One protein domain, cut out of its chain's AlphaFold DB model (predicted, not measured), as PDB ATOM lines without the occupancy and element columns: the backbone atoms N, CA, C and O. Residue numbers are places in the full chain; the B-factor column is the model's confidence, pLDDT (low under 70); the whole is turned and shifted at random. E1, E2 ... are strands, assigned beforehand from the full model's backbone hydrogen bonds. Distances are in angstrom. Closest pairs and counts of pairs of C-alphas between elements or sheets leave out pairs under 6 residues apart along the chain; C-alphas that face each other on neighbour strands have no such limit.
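Overview. This is residues 182 to 230 and 245 to 284 of the 313 residues of an uncharacterized protein of Actinoplanes italicus (UniProt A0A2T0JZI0). Two strongly twisted four-stranded sheets form a sandwich, partly face to face, with their strands crossed at 37 degrees. E1 to E4 make the first layer and E5 to E8 the second; the chain passes between them at the tight link E4 to E5, and the long link of residues 263 to 275 leads from one edge strand of the second sheet, E7, to the other, E8. The printed part has 89 residues with no named helix and eight named strands, E1 to E8 along the chain, and its class is all strand. Both sheets are antiparallel, in the orders E1, E2, E3, E4 and E7, E6, E5, E8. The whole is compact, with a radius of gyration of the C-alphas of 13.1 A and spans of 44 by 37 by 22 A.

Along the chain. E1, residues 184 to 189, begins at C-alpha 184 (40.833, 33.672, -16.675) and is 15.3 A long. E2, residues 192 to 197, measures 16.0 A; E3, residues 200 to 205, 15.9 A; E4, residues 212 to 217, 14.6 A. E5, residues 219 to 224, is 17.3 A long and begins at C-alpha 219 (46.716, 17.863, -17.090). After the cut come E6, residues 249 to 254, 16.1 A, and E7, residues 257 to 262, 16.7 A. E8, residues 276 to 283, is the longest at 21.7 A and ends at C-alpha 283 (30.686, 23.165, -25.603).

Arrangement. E1 to E4 form a meander, each strand the antiparallel neighbour of the one before. N 186 and O 194 of the hairpin E1 and E2 are 2.9 A apart, within hydrogen-bond range. So are N 195 and O 202 of the hairpin E2 and E3, 2.9 A, and N 203 and O 215 of the hairpin E3 and E4, 2.9 A. In the other sheet, N 252 and O 259 of the hairpin E6 and E7 are within hydrogen-bond range at 2.8 A, and so are N 221 and O 253 of the antiparallel neighbours E5 and E6, at 2.8 A. E5 and E8 pair at N 220 and O 277, 2.9 A. The parts of the sheets that face each other are 9.6 A apart centre to centre. Between the sheets, the closest C-alphas of E4 and E7 are those of Phe 215 and Ala 259, 6.2 A. Those of E3 and E8 are Gly 200 and Val 279, 5.4 A. E1 and E8 are apart.

Size, cuts and confidence. The two C-alphas farthest apart, of Ile 230 and His 283, are 45.1 A from each other. Residues 231 to 244 are not printed, and C-alphas 230 and 245 lie 9.9 A apart across this cut. The link E7 to E8 is long, with 13 residues. The mean pLDDT of the printed part is 89.8; residues 227 to 230 and 245 to 247 are under 70.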
ATOM      1  N   HIS A 182      40.509  34.572 -24.125       75.69
ATOM      2  CA  HIS A 182      41.212  35.268 -23.055       75.69
ATOM      3  C   HIS A 182      41.261  34.391 -21.805       75.69
ATOM      4  O   HIS A 182      40.229  33.914 -21.326       75.69
ATOM      5  N   GLY A 183      42.466  34.199 -21.265       84.81
ATOM      6  CA  GLY A 183      42.654  33.444 -20.034       84.81
ATOM      7  C   GLY A 183      41.915  34.071 -18.849       84.81
ATOM      8  O   GLY A 183      41.795  35.293 -18.739       84.81
ATOM      9  N   SER A 184      41.426  33.233 -17.938       90.75
ATOM     10  CA  SER A 184      40.833  33.672 -16.675       90.75
ATOM     11  C   SER A 184      41.787  33.391 -15.527       90.75
ATOM     12  O   SER A 184      42.093  32.237 -15.235       90.75
ATOM     13  N   VAL A 185      42.221  34.458 -14.855       92.19
ATOM     14  CA  VAL A 185      42.961  34.372 -13.594       92.19
ATOM     15  C   VAL A 185      41.960  34.264 -12.447       92.19
ATOM     16  O   VAL A 185      41.053  35.090 -12.337       92.19
ATOM     17  N   PHE A 186      42.123  33.253 -11.600       90.06
ATOM     18  CA  PHE A 186      41.256  33.004 -10.440       90.06
ATOM     19  C   PHE A 186      42.035  32.822  -9.135       90.06
ATOM     20  O   PHE A 186      41.429  32.647  -8.078       90.06
ATOM     21  N   GLY A 187      43.368  32.857  -9.188       88.06
ATOM     22  CA  GLY A 187      44.210  32.786  -8.004       88.06
ATOM     23  C   GLY A 187      45.363  33.761  -8.029       88.06
ATOM     24  O   GLY A 187      45.998  33.945  -9.060       88.06
ATOM     25  N   TRP A 188      45.641  34.353  -6.869       90.12
ATOM     26  CA  TRP A 188      46.713  35.323  -6.685       90.12
ATOM     27  C   TRP A 188      47.445  35.049  -5.373       90.12
ATOM     28  O   TRP A 188      46.808  34.833  -4.338       90.12
ATOM     29  N   ASN A 189      48.774  35.092  -5.405       89.31
ATOM     30  CA  ASN A 189      49.597  35.248  -4.211       89.31
ATOM     31  C   ASN A 189      50.831  36.101  -4.529       89.31
ATOM     32  O   ASN A 189      51.783  35.626  -5.149       89.31
ATOM     33  N   GLY A 190      50.805  37.371  -4.120       91.44
ATOM     34  CA  GLY A 190      51.831  38.338  -4.507       91.44
ATOM     35  C   GLY A 190      51.895  38.483  -6.029       91.44
ATOM     36  O   GLY A 190      50.894  38.807  -6.656       91.44
ATOM     37  N   ALA A 191      53.064  38.208  -6.604       95.00
ATOM     38  CA  ALA A 191      53.311  38.258  -8.044       95.00
ATOM     39  C   ALA A 191      52.826  37.015  -8.818       95.00
ATOM     40  O   ALA A 191      52.868  37.000 -10.043       95.00
ATOM     41  N   LEU A 192      52.384  35.956  -8.132       95.19
ATOM     42  CA  LEU A 192      51.975  34.712  -8.785       95.19
ATOM     43  C   LEU A 192      50.478  34.707  -9.071       95.19
ATOM     44  O   LEU A 192      49.661  34.751  -8.149       95.19
ATOM     45  N   HIS A 193      50.126  34.610 -10.348       95.62
ATOM     46  CA  HIS A 193      48.760  34.594 -10.853       95.62
ATOM     47  C   HIS A 193      48.450  33.236 -11.492       95.62
ATOM     48  O   HIS A 193      49.050  32.869 -12.499       95.62
ATOM     49  N   ALA A 194      47.499  32.496 -10.927       96.12
ATOM     50  CA  ALA A 194      47.031  31.216 -11.449       96.12
ATOM     51  C   ALA A 194      45.756  31.394 -12.284       96.12
ATOM     52  O   ALA A 194      44.811  32.075 -11.863       96.12
ATOM     53  N   GLY A 195      45.713  30.753 -13.449       96.25
ATOM     54  CA  GLY A 195      44.584  30.844 -14.364       96.25
ATOM     55  C   GLY A 195      44.461  29.667 -15.323       96.25
ATOM     56  O   GLY A 195      45.250  28.723 -15.290       96.25
ATOM     57  N   ILE A 196      43.439  29.729 -16.172       97.19
ATOM     58  CA  ILE A 196      43.244  28.812 -17.301       97.19
ATOM     59  C   ILE A 196      43.037  29.585 -18.596       97.19
ATOM     60  O   ILE A 196      42.433  30.656 -18.595       97.19
ATOM     61  N   ASP A 197      43.515  29.012 -19.690       96.06
ATOM     62  CA  ASP A 197      43.264  29.422 -21.070       96.06
ATOM     63  C   ASP A 197      43.196  28.157 -21.965       96.06
ATOM     64  O   ASP A 197      43.399  27.046 -21.458       96.06
ATOM     65  N   PRO A 198      42.892  28.263 -23.277       95.44
ATOM     66  CA  PRO A 198      42.831  27.094 -24.168       95.44
ATOM     67  C   PRO A 198      44.123  26.250 -24.246       95.44
ATOM     68  O   PRO A 198      44.073  25.071 -24.615       95.44
ATOM     69  N   ASP A 199      45.276  26.817 -23.884       95.69
ATOM     70  CA  ASP A 199      46.566  26.128 -23.886       95.69
ATOM     71  C   ASP A 199      46.839  25.380 -22.572       95.69
ATOM     72  O   ASP A 199      47.733  24.533 -22.520       95.69
ATOM     73  N   GLY A 200      46.065  25.636 -21.516       96.69
ATOM     74  CA  GLY A 200      46.080  24.865 -20.278       96.69
ATOM     75  C   GLY A 200      45.945  25.713 -19.020       96.69
ATOM     76  O   GLY A 200      45.624  26.901 -19.046       96.69
ATOM     77  N   PHE A 201      46.206  25.075 -17.884       97.50
ATOM     78  CA  PHE A 201      46.394  25.774 -16.624       97.50
ATOM     79  C   PHE A 201      47.759  26.441 -16.656       97.50
ATOM     80  O   PHE A 201      48.730  25.823 -17.097       97.50
ATOM     81  N   PHE A 202      47.831  27.680 -16.186       97.00
ATOM     82  CA  PHE A 202      49.071  28.434 -16.129       97.00
ATOM     83  C   PHE A 202      49.255  29.102 -14.773       97.00
ATOM     84  O   PHE A 202      48.294  29.484 -14.102       97.00
ATOM     85  N   ILE A 203      50.520  29.286 -14.405       97.19
ATOM     86  CA  ILE A 203      50.926  30.180 -13.329       97.19
ATOM     87  C   ILE A 203      51.880  31.206 -13.928       97.19
ATOM     88  O   ILE A 203      52.936  30.851 -14.451       97.19
ATOM     89  N   LEU A 204      51.476  32.468 -13.876       97.12
ATOM     90  CA  LEU A 204      52.216  33.624 -14.355       97.12
ATOM     91  C   LEU A 204      52.894  34.312 -13.169       97.12
ATOM     92  O   LEU A 204      52.220  34.652 -12.202       97.12
ATOM     93  N   ASP A 205      54.199  34.536 -13.255       97.06
ATOM     94  CA  ASP A 205      54.933  35.425 -12.360       97.06
ATOM     95  C   ASP A 205      54.978  36.828 -12.974       97.06
ATOM     96  O   ASP A 205      55.678  37.073 -13.959       97.06
ATOM     97  N   THR A 206      54.196  37.750 -12.414       96.81
ATOM     98  CA  THR A 206      54.144  39.155 -12.836       96.81
ATOM     99  C   THR A 206      55.240  40.014 -12.209       96.81
ATOM    100  O   THR A 206      55.303  41.205 -12.495       96.81
ATOM    101  N   GLY A 207      56.051  39.451 -11.310       96.25
ATOM    102  CA  GLY A 207      57.183  40.120 -10.672       96.25
ATOM    103  C   GLY A 207      58.481  39.960 -11.462       96.25
ATOM    104  O   GLY A 207      59.425  40.714 -11.234       96.25
ATOM    105  N   ALA A 208      58.525  39.004 -12.393       96.00
ATOM    106  CA  ALA A 208      59.587  38.887 -13.382       96.00
ATOM    107  C   ALA A 208      59.517  40.030 -14.413       96.00
ATOM    108  O   ALA A 208      58.435  40.521 -14.737       96.00
ATOM    109  N   ASP A 209      60.674  40.423 -14.954       94.88
ATOM    110  CA  ASP A 209      60.784  41.416 -16.027       94.88
ATOM    111  C   ASP A 209      61.485  40.797 -17.257       94.88
ATOM    112  O   ASP A 209      62.707  40.599 -17.221       94.88
ATOM    113  N   PRO A 210      60.741  40.433 -18.326       95.06
ATOM    114  CA  PRO A 210      59.281  40.542 -18.471       95.06
ATOM    115  C   PRO A 210      58.507  39.468 -17.668       95.06
ATOM    116  O   PRO A 210      59.096  38.445 -17.303       95.06
ATOM    117  N   PRO A 211      57.182  39.639 -17.447       96.94
ATOM    118  CA  PRO A 211      56.338  38.616 -16.830       96.94
ATOM    119  C   PRO A 211      56.471  37.255 -17.520       96.94
ATOM    120  O   PRO A 211      56.453  37.172 -18.750       96.94
ATOM    121  N   ALA A 212      56.570  36.183 -16.733       97.31
ATOM    122  CA  ALA A 212      56.920  34.858 -17.239       97.31
ATOM    123  C   ALA A 212      55.978  33.766 -16.722       97.31
ATOM    124  O   ALA A 212      55.618  33.726 -15.548       97.31
ATOM    125  N   VAL A 213      55.585  32.839 -17.600       97.19
ATOM    126  CA  VAL A 213      54.828  31.648 -17.196       97.19
ATOM    127  C   VAL A 213      55.790  30.655 -16.547       97.19
ATOM    128  O   VAL A 213      56.657  30.101 -17.219       97.19
ATOM    129  N   VAL A 214      55.632  30.426 -15.244       97.06
ATOM    130  CA  VAL A 214      56.500  29.549 -14.436       97.06
ATOM    131  C   VAL A 214      55.973  28.118 -14.323       97.06
ATOM    132  O   VAL A 214      56.700  27.213 -13.922       97.06
ATOM    133  N   PHE A 215      54.711  27.893 -14.687       97.69
ATOM    134  CA  PHE A 215      54.120  26.563 -14.802       97.69
ATOM    135  C   PHE A 215      53.023  26.574 -15.862       97.69
ATOM    136  O   PHE A 215      52.225  27.511 -15.908       97.69
ATOM    137  N   ARG A 216      52.963  25.525 -16.686       97.94
ATOM    138  CA  ARG A 216      51.876  25.299 -17.638       97.94
ATOM    139  C   ARG A 216      51.630  23.809 -17.823       97.94
ATOM    140  O   ARG A 216      52.590  23.058 -17.967       97.94
ATOM    141  N   ALA A 217      50.362  23.407 -17.834       98.19
ATOM    142  CA  ALA A 217      49.969  22.025 -18.092       98.19
ATOM    143  C   ALA A 217      48.498  21.918 -18.519       98.19
ATOM    144  O   ALA A 217      47.631  22.597 -17.966       98.19
ATOM    145  N   LYS A 218      48.185  21.006 -19.449       97.88
ATOM    146  CA  LYS A 218      46.783  20.638 -19.749       97.88
ATOM    147  C   LYS A 218      46.217  19.627 -18.763       97.88
ATOM    148  O   LYS A 218      45.013  19.594 -18.548       97.88
ATOM    149  N   ARG A 219      47.069  18.801 -18.161       98.12
ATOM    150  CA  ARG A 219      46.716  17.863 -17.090       98.12
ATOM    151  C   ARG A 219      47.802  17.937 -16.038       98.12
ATOM    152  O   ARG A 219      48.979  17.891 -16.384       98.12
ATOM    153  N   PHE A 220      47.420  18.075 -14.779       98.38
ATOM    154  CA  PHE A 220      48.380  18.186 -13.691       98.38
ATOM    155  C   PHE A 220      47.833  17.606 -12.397       98.38
ATOM    156  O   PHE A 220      46.624  17.470 -12.209       98.38
ATOM    157  N   THR A 221      48.743  17.285 -11.488       98.19
ATOM    158  CA  THR A 221      48.413  16.999 -10.100       98.19
ATOM    159  C   THR A 221      48.876  18.127  -9.202       98.19
ATOM    160  O   THR A 221      49.874  18.783  -9.502       98.19
ATOM    161  N   GLN A 222      48.192  18.320  -8.082       96.50
ATOM    162  CA  GLN A 222      48.613  19.254  -7.044       96.50
ATOM    163  C   GLN A 222      48.674  18.575  -5.679       96.50
ATOM    164  O   GLN A 222      47.853  17.714  -5.365       96.50
ATOM    165  N   ARG A 223      49.635  18.980  -4.849       94.75
ATOM    166  CA  ARG A 223      49.768  18.502  -3.470       94.75
ATOM    167  C   ARG A 223      50.410  19.570  -2.596       94.75
ATOM    168  O   ARG A 223      51.392  20.193  -2.993       94.75
ATOM    169  N   ALA A 224      49.890  19.763  -1.387       90.94
ATOM    170  CA  ALA A 224      50.555  20.603  -0.396       90.94
ATOM    171  C   ALA A 224      51.811  19.894   0.137       90.94
ATOM    172  O   ALA A 224      51.735  18.740   0.556       90.94
ATOM    173  N   LEU A 225      52.957  20.579   0.133       88.44
ATOM    174  CA  LEU A 225      54.228  20.039   0.640       88.44
ATOM    175  C   LEU A 225      54.447  20.277   2.144       88.44
ATOM    176  O   LEU A 225      55.432  19.793   2.690       88.44
ATOM    177  N   GLY A 226      53.509  20.960   2.805       71.44
ATOM    178  CA  GLY A 226      53.557  21.293   4.227       71.44
ATOM    179  C   GLY A 226      54.392  22.541   4.516       71.44
ATOM    180  O   GLY A 226      55.594  22.565   4.271       71.44
ATOM    181  N   GLY A 227      53.756  23.580   5.058       55.16
ATOM    182  CA  GLY A 227      54.401  24.523   5.965       55.16
ATOM    183  C   GLY A 227      54.361  23.974   7.392       55.16
ATOM    184  O   GLY A 227      53.419  23.263   7.758       55.16
ATOM    185  N   ASP A 228      55.381  24.283   8.198       44.44
ATOM    186  CA  ASP A 228      55.364  23.989   9.630       44.44
ATOM    187  C   ASP A 228      54.030  24.439  10.235       44.44
ATOM    188  O   ASP A 228      53.566  25.565  10.025       44.44
ATOM    189  N   LEU A 229      53.411  23.544  11.005       44.03
ATOM    190  CA  LEU A 229      52.304  23.875  11.891       44.03
ATOM    191  C   LEU A 229      52.796  24.946  12.869       44.03
ATOM    192  O   LEU A 229      53.326  24.624  13.930       44.03
ATOM    193  N   ILE A 230      52.625  26.229  12.545       44.56
ATOM    194  CA  ILE A 230      52.773  27.273  13.554       44.56
ATOM    195  C   ILE A 230      51.578  27.118  14.496       44.56
ATOM    196  O   ILE A 230      50.489  27.638  14.245       44.56
ATOM    197  N   PHE A 245      46.979  29.617   6.963       46.03
ATOM    198  CA  PHE A 245      46.891  30.983   6.469       46.03
ATOM    199  C   PHE A 245      48.288  31.401   6.019       46.03
ATOM    200  O   PHE A 245      49.094  31.806   6.844       46.03
ATOM    201  N   GLY A 246      48.538  31.297   4.710       45.25
ATOM    202  CA  GLY A 246      49.724  31.844   4.047       45.25
ATOM    203  C   GLY A 246      51.015  31.075   4.336       45.25
ATOM    204  O   GLY A 246      51.548  31.148   5.435       45.25
ATOM    205  N   GLY A 247      51.546  30.378   3.330       54.53
ATOM    206  CA  GLY A 247      52.907  29.830   3.393       54.53
ATOM    207  C   GLY A 247      53.088  28.410   2.870       54.53
ATOM    208  O   GLY A 247      54.230  27.991   2.711       54.53
ATOM    209  N   ASP A 248      52.014  27.676   2.568       70.56
ATOM    210  CA  ASP A 248      52.168  26.320   2.042       70.56
ATOM    211  C   ASP A 248      52.740  26.358   0.622       70.56
ATOM    212  O   ASP A 248      52.171  26.948  -0.301       70.56
ATOM    213  N   LEU A 249      53.887  25.705   0.457       88.12
ATOM    214  CA  LEU A 249      54.450  25.406  -0.846       88.12
ATOM    215  C   LEU A 249      53.584  24.320  -1.489       88.12
ATOM    216  O   LEU A 249      53.425  23.228  -0.935       88.12
ATOM    217  N   ILE A 250      53.010  24.615  -2.648       92.81
ATOM    218  CA  ILE A 250      52.221  23.653  -3.415       92.81
ATOM    219  C   ILE A 250      53.096  23.095  -4.521       92.81
ATOM    220  O   ILE A 250      53.718  23.844  -5.274       92.81
ATOM    221  N   GLU A 251      53.143  21.772  -4.607       96.06
ATOM    222  CA  GLU A 251      53.747  21.053  -5.718       96.06
ATOM    223  C   GLU A 251      52.703  20.852  -6.808       96.06
ATOM    224  O   GLU A 251      51.696  20.184  -6.582       96.06
ATOM    225  N   PHE A 252      52.965  21.417  -7.980       97.12
ATOM    226  CA  PHE A 252      52.238  21.166  -9.213       97.12
ATOM    227  C   PHE A 252      53.091  20.262 -10.098       97.12
ATOM    228  O   PHE A 252      54.246  20.586 -10.372       97.12
ATOM    229  N   VAL A 253      52.536  19.144 -10.557       98.12
ATOM    230  CA  VAL A 253      53.220  18.200 -11.454       98.12
ATOM    231  C   VAL A 253      52.405  18.079 -12.728       98.12
ATOM    232  O   VAL A 253      51.271  17.612 -12.685       98.12
ATOM    233  N   GLY A 254      52.967  18.518 -13.849       97.06
ATOM    234  CA  GLY A 254      52.357  18.441 -15.174       97.06
ATOM    235  C   GLY A 254      53.234  17.692 -16.173       97.06
ATOM    236  O   GLY A 254      54.294  17.167 -15.837       97.06
ATOM    237  N   ASP A 255      52.795  17.682 -17.424       91.31
ATOM    238  CA  ASP A 255      53.524  17.142 -18.575       91.31
ATOM    239  C   ASP A 255      54.857  17.859 -18.837       91.31
ATOM    240  O   ASP A 255      55.838  17.225 -19.219       91.31
ATOM    241  N   MET A 256      54.908  19.166 -18.578       88.81
ATOM    242  CA  MET A 256      56.091  20.000 -18.812       88.81
ATOM    243  C   MET A 256      57.067  20.059 -17.627       88.81
ATOM    244  O   MET A 256      58.115  20.695 -17.728       88.81
ATOM    245  N   GLY A 257      56.748  19.411 -16.502       95.00
ATOM    246  CA  GLY A 257      57.624  19.350 -15.333       95.00
ATOM    247  C   GLY A 257      56.910  19.590 -14.009       95.00
ATOM    248  O   GLY A 257      55.692  19.468 -13.885       95.00
ATOM    249  N   THR A 258      57.701  19.899 -12.984       97.12
ATOM    250  CA  THR A 258      57.224  20.151 -11.619       97.12
ATOM    251  C   THR A 258      57.524  21.588 -11.219       97.12
ATOM    252  O   THR A 258      58.655  22.042 -11.376       97.12
ATOM    253  N   ALA A 259      56.538  22.281 -10.656       95.81
ATOM    254  CA  ALA A 259      56.715  23.586 -10.032       95.81
ATOM    255  C   ALA A 259      56.334  23.514  -8.556       95.81
ATOM    256  O   ALA A 259      55.369  22.853  -8.178       95.81
ATOM    257  N   ARG A 260      57.097  24.205  -7.711       95.44
ATOM    258  CA  ARG A 260      56.827  24.323  -6.277       95.44
ATOM    259  C   ARG A 260      56.683  25.792  -5.948       95.44
ATOM    260  O   ARG A 260      57.669  26.520  -5.984       95.44
ATOM    261  N   LEU A 261      55.455  26.227  -5.704       93.25
ATOM    262  CA  LEU A 261      55.119  27.645  -5.651       93.25
ATOM    263  C   LEU A 261      54.279  27.945  -4.408       93.25
ATOM    264  O   LEU A 261      53.443  27.119  -4.032       93.25
ATOM    265  N   PRO A 262      54.485  29.100  -3.751       91.50
ATOM    266  CA  PRO A 262      53.647  29.522  -2.641       91.50
ATOM    267  C   PRO A 262      52.294  29.958  -3.212       91.50
ATOM    268  O   PRO A 262      52.082  31.123  -3.523       91.50
ATOM    269  N   LEU A 263      51.377  29.019  -3.405       88.75
ATOM    270  CA  LEU A 263      50.019  29.259  -3.892       88.75
ATOM    271  C   LEU A 263      49.029  28.489  -3.017       88.75
ATOM    272  O   LEU A 263      49.401  27.845  -2.043       88.75
ATOM    273  N   PHE A 264      47.743  28.581  -3.324       87.81
ATOM    274  CA  PHE A 264      46.727  27.751  -2.688       87.81
ATOM    275  C   PHE A 264      46.374  26.566  -3.590       87.81
ATOM    276  O   PHE A 264      46.483  26.655  -4.812       87.81
ATOM    277  N   LEU A 265      45.907  25.468  -2.988       91.19
ATOM    278  CA  LEU A 265      45.346  24.357  -3.754       91.19
ATOM    279  C   LEU A 265      44.101  24.825  -4.511       91.19
ATOM    280  O   LEU A 265      43.162  25.371  -3.922       91.19
ATOM    281  N   VAL A 266      44.068  24.576  -5.814       91.69
ATOM    282  CA  VAL A 266      42.896  24.858  -6.635       91.69
ATOM    283  C   VAL A 266      41.716  24.031  -6.125       91.69
ATOM    284  O   VAL A 266      41.863  22.848  -5.838       91.69
ATOM    285  N   GLY A 267      40.551  24.660  -5.961       88.44
ATOM    286  CA  GLY A 267      39.379  23.987  -5.398       88.44
ATOM    287  C   GLY A 267      39.424  23.789  -3.877       88.44
ATOM    288  O   GLY A 267      38.613  23.035  -3.360       88.44
ATOM    289  N   ARG A 268      40.300  24.485  -3.130       87.50
ATOM    290  CA  ARG A 268      40.379  24.402  -1.649       87.50
ATOM    291  C   ARG A 268      39.047  24.638  -0.917       87.50
ATOM    292  O   ARG A 268      38.889  24.206   0.219       87.50
ATOM    293  N   VAL A 269      38.115  25.371  -1.524       83.31
ATOM    294  CA  VAL A 269      36.787  25.649  -0.944       83.31
ATOM    295  C   VAL A 269      35.782  24.511  -1.157       83.31
ATOM    296  O   VAL A 269      34.672  24.580  -0.633       83.31
ATOM    297  N   LEU A 270      36.145  23.487  -1.932       83.62
ATOM    298  CA  LEU A 270      35.318  22.307  -2.154       83.62
ATOM    299  C   LEU A 270      35.409  21.350  -0.952       83.62
ATOM    300  O   LEU A 270      36.420  21.347  -0.249       83.62
ATOM    301  N   PRO A 271      34.385  20.504  -0.719       86.31
ATOM    302  CA  PRO A 271      34.409  19.518   0.366       86.31
ATOM    303  C   PRO A 271      35.599  18.553   0.294       86.31
ATOM    304  O   PRO A 271      36.093  18.102   1.324       86.31
ATOM    305  N   VAL A 272      36.048  18.244  -0.925       89.69
ATOM    306  CA  VAL A 272      37.243  17.450  -1.213       89.69
ATOM    307  C   VAL A 272      38.083  18.245  -2.203       89.69
ATOM    308  O   VAL A 272      37.602  18.591  -3.281       89.69
ATOM    309  N   THR A 273      39.322  18.561  -1.826       92.00
ATOM    310  CA  THR A 273      40.243  19.289  -2.702       92.00
ATOM    311  C   THR A 273      40.704  18.371  -3.840       92.00
ATOM    312  O   THR A 273      41.248  17.305  -3.552       92.00
ATOM    313  N   PRO A 274      40.534  18.762  -5.113       95.00
ATOM    314  CA  PRO A 274      40.948  17.945  -6.251       95.00
ATOM    315  C   PRO A 274      42.464  17.748  -6.288       95.00
ATOM    316  O   PRO A 274      43.218  18.718  -6.247       95.00
ATOM    317  N   GLU A 275      42.926  16.507  -6.410       95.81
ATOM    318  CA  GLU A 275      44.359  16.208  -6.561       95.81
ATOM    319  C   GLU A 275      44.785  16.141  -8.025       95.81
ATOM    320  O   GLU A 275      45.934  16.437  -8.338       95.81
ATOM    321  N   ARG A 276      43.866  15.759  -8.921       97.81
ATOM    322  CA  ARG A 276      44.103  15.568 -10.352       97.81
ATOM    323  C   ARG A 276      43.192  16.478 -11.152       97.81
ATOM    324  O   ARG A 276      41.971  16.375 -11.051       97.81
ATOM    325  N   LEU A 277      43.791  17.345 -11.953       98.25
ATOM    326  CA  LEU A 277      43.074  18.353 -12.709       98.25
ATOM    327  C   LEU A 277      43.395  18.278 -14.194       98.25
ATOM    328  O   LEU A 277      44.512  17.944 -14.595       98.25
ATOM    329  N   ALA A 278      42.409  18.643 -15.005       98.19
ATOM    330  CA  ALA A 278      42.555  18.764 -16.444       98.19
ATOM    331  C   ALA A 278      41.915  20.057 -16.940       98.19
ATOM    332  O   ALA A 278      40.830  20.429 -16.505       98.19
ATOM    333  N   VAL A 279      42.570  20.724 -17.883       97.69
ATOM    334  CA  VAL A 279      41.979  21.810 -18.655       97.69
ATOM    335  C   VAL A 279      41.455  21.236 -19.955       97.69
ATOM    336  O   VAL A 279      42.210  20.654 -20.738       97.69
ATOM    337  N   VAL A 280      40.153  21.388 -20.172       97.06
ATOM    338  CA  VAL A 280      39.489  20.923 -21.389       97.06
ATOM    339  C   VAL A 280      38.671  22.045 -21.999       97.06
ATOM    340  O   VAL A 280      38.059  22.840 -21.290       97.06
ATOM    341  N   THR A 281      38.627  22.073 -23.326       96.12
ATOM    342  CA  THR A 281      37.661  22.883 -24.061       96.12
ATOM    343  C   THR A 281      36.472  22.007 -24.418       96.12
ATOM    344  O   THR A 281      36.641  20.908 -24.949       96.12
ATOM    345  N   ARG A 282      35.267  22.476 -24.111       95.31
ATOM    346  CA  ARG A 282      34.011  21.792 -24.425       95.31
ATOM    347  C   ARG A 282      32.945  22.807 -24.808       95.31
ATOM    348  O   ARG A 282      33.077  23.988 -24.515       95.31
ATOM    349  N   HIS A 283      31.878  22.343 -25.441       96.19
ATOM    350  CA  HIS A 283      30.686  23.165 -25.603       96.19
ATOM    351  C   HIS A 283      29.929  23.258 -24.278       96.19
ATOM    352  O   HIS A 283      29.860  22.276 -23.534       96.19
ATOM    353  N   GLN A 284      29.374  24.433 -23.983       95.38
ATOM    354  CA  GLN A 284      28.506  24.610 -22.823       95.38
ATOM    355  C   GLN A 284      27.227  23.769 -22.973       95.38
ATOM    356  O   GLN A 284      26.816  23.420 -24.079       95.38
TER     357      GLN A 284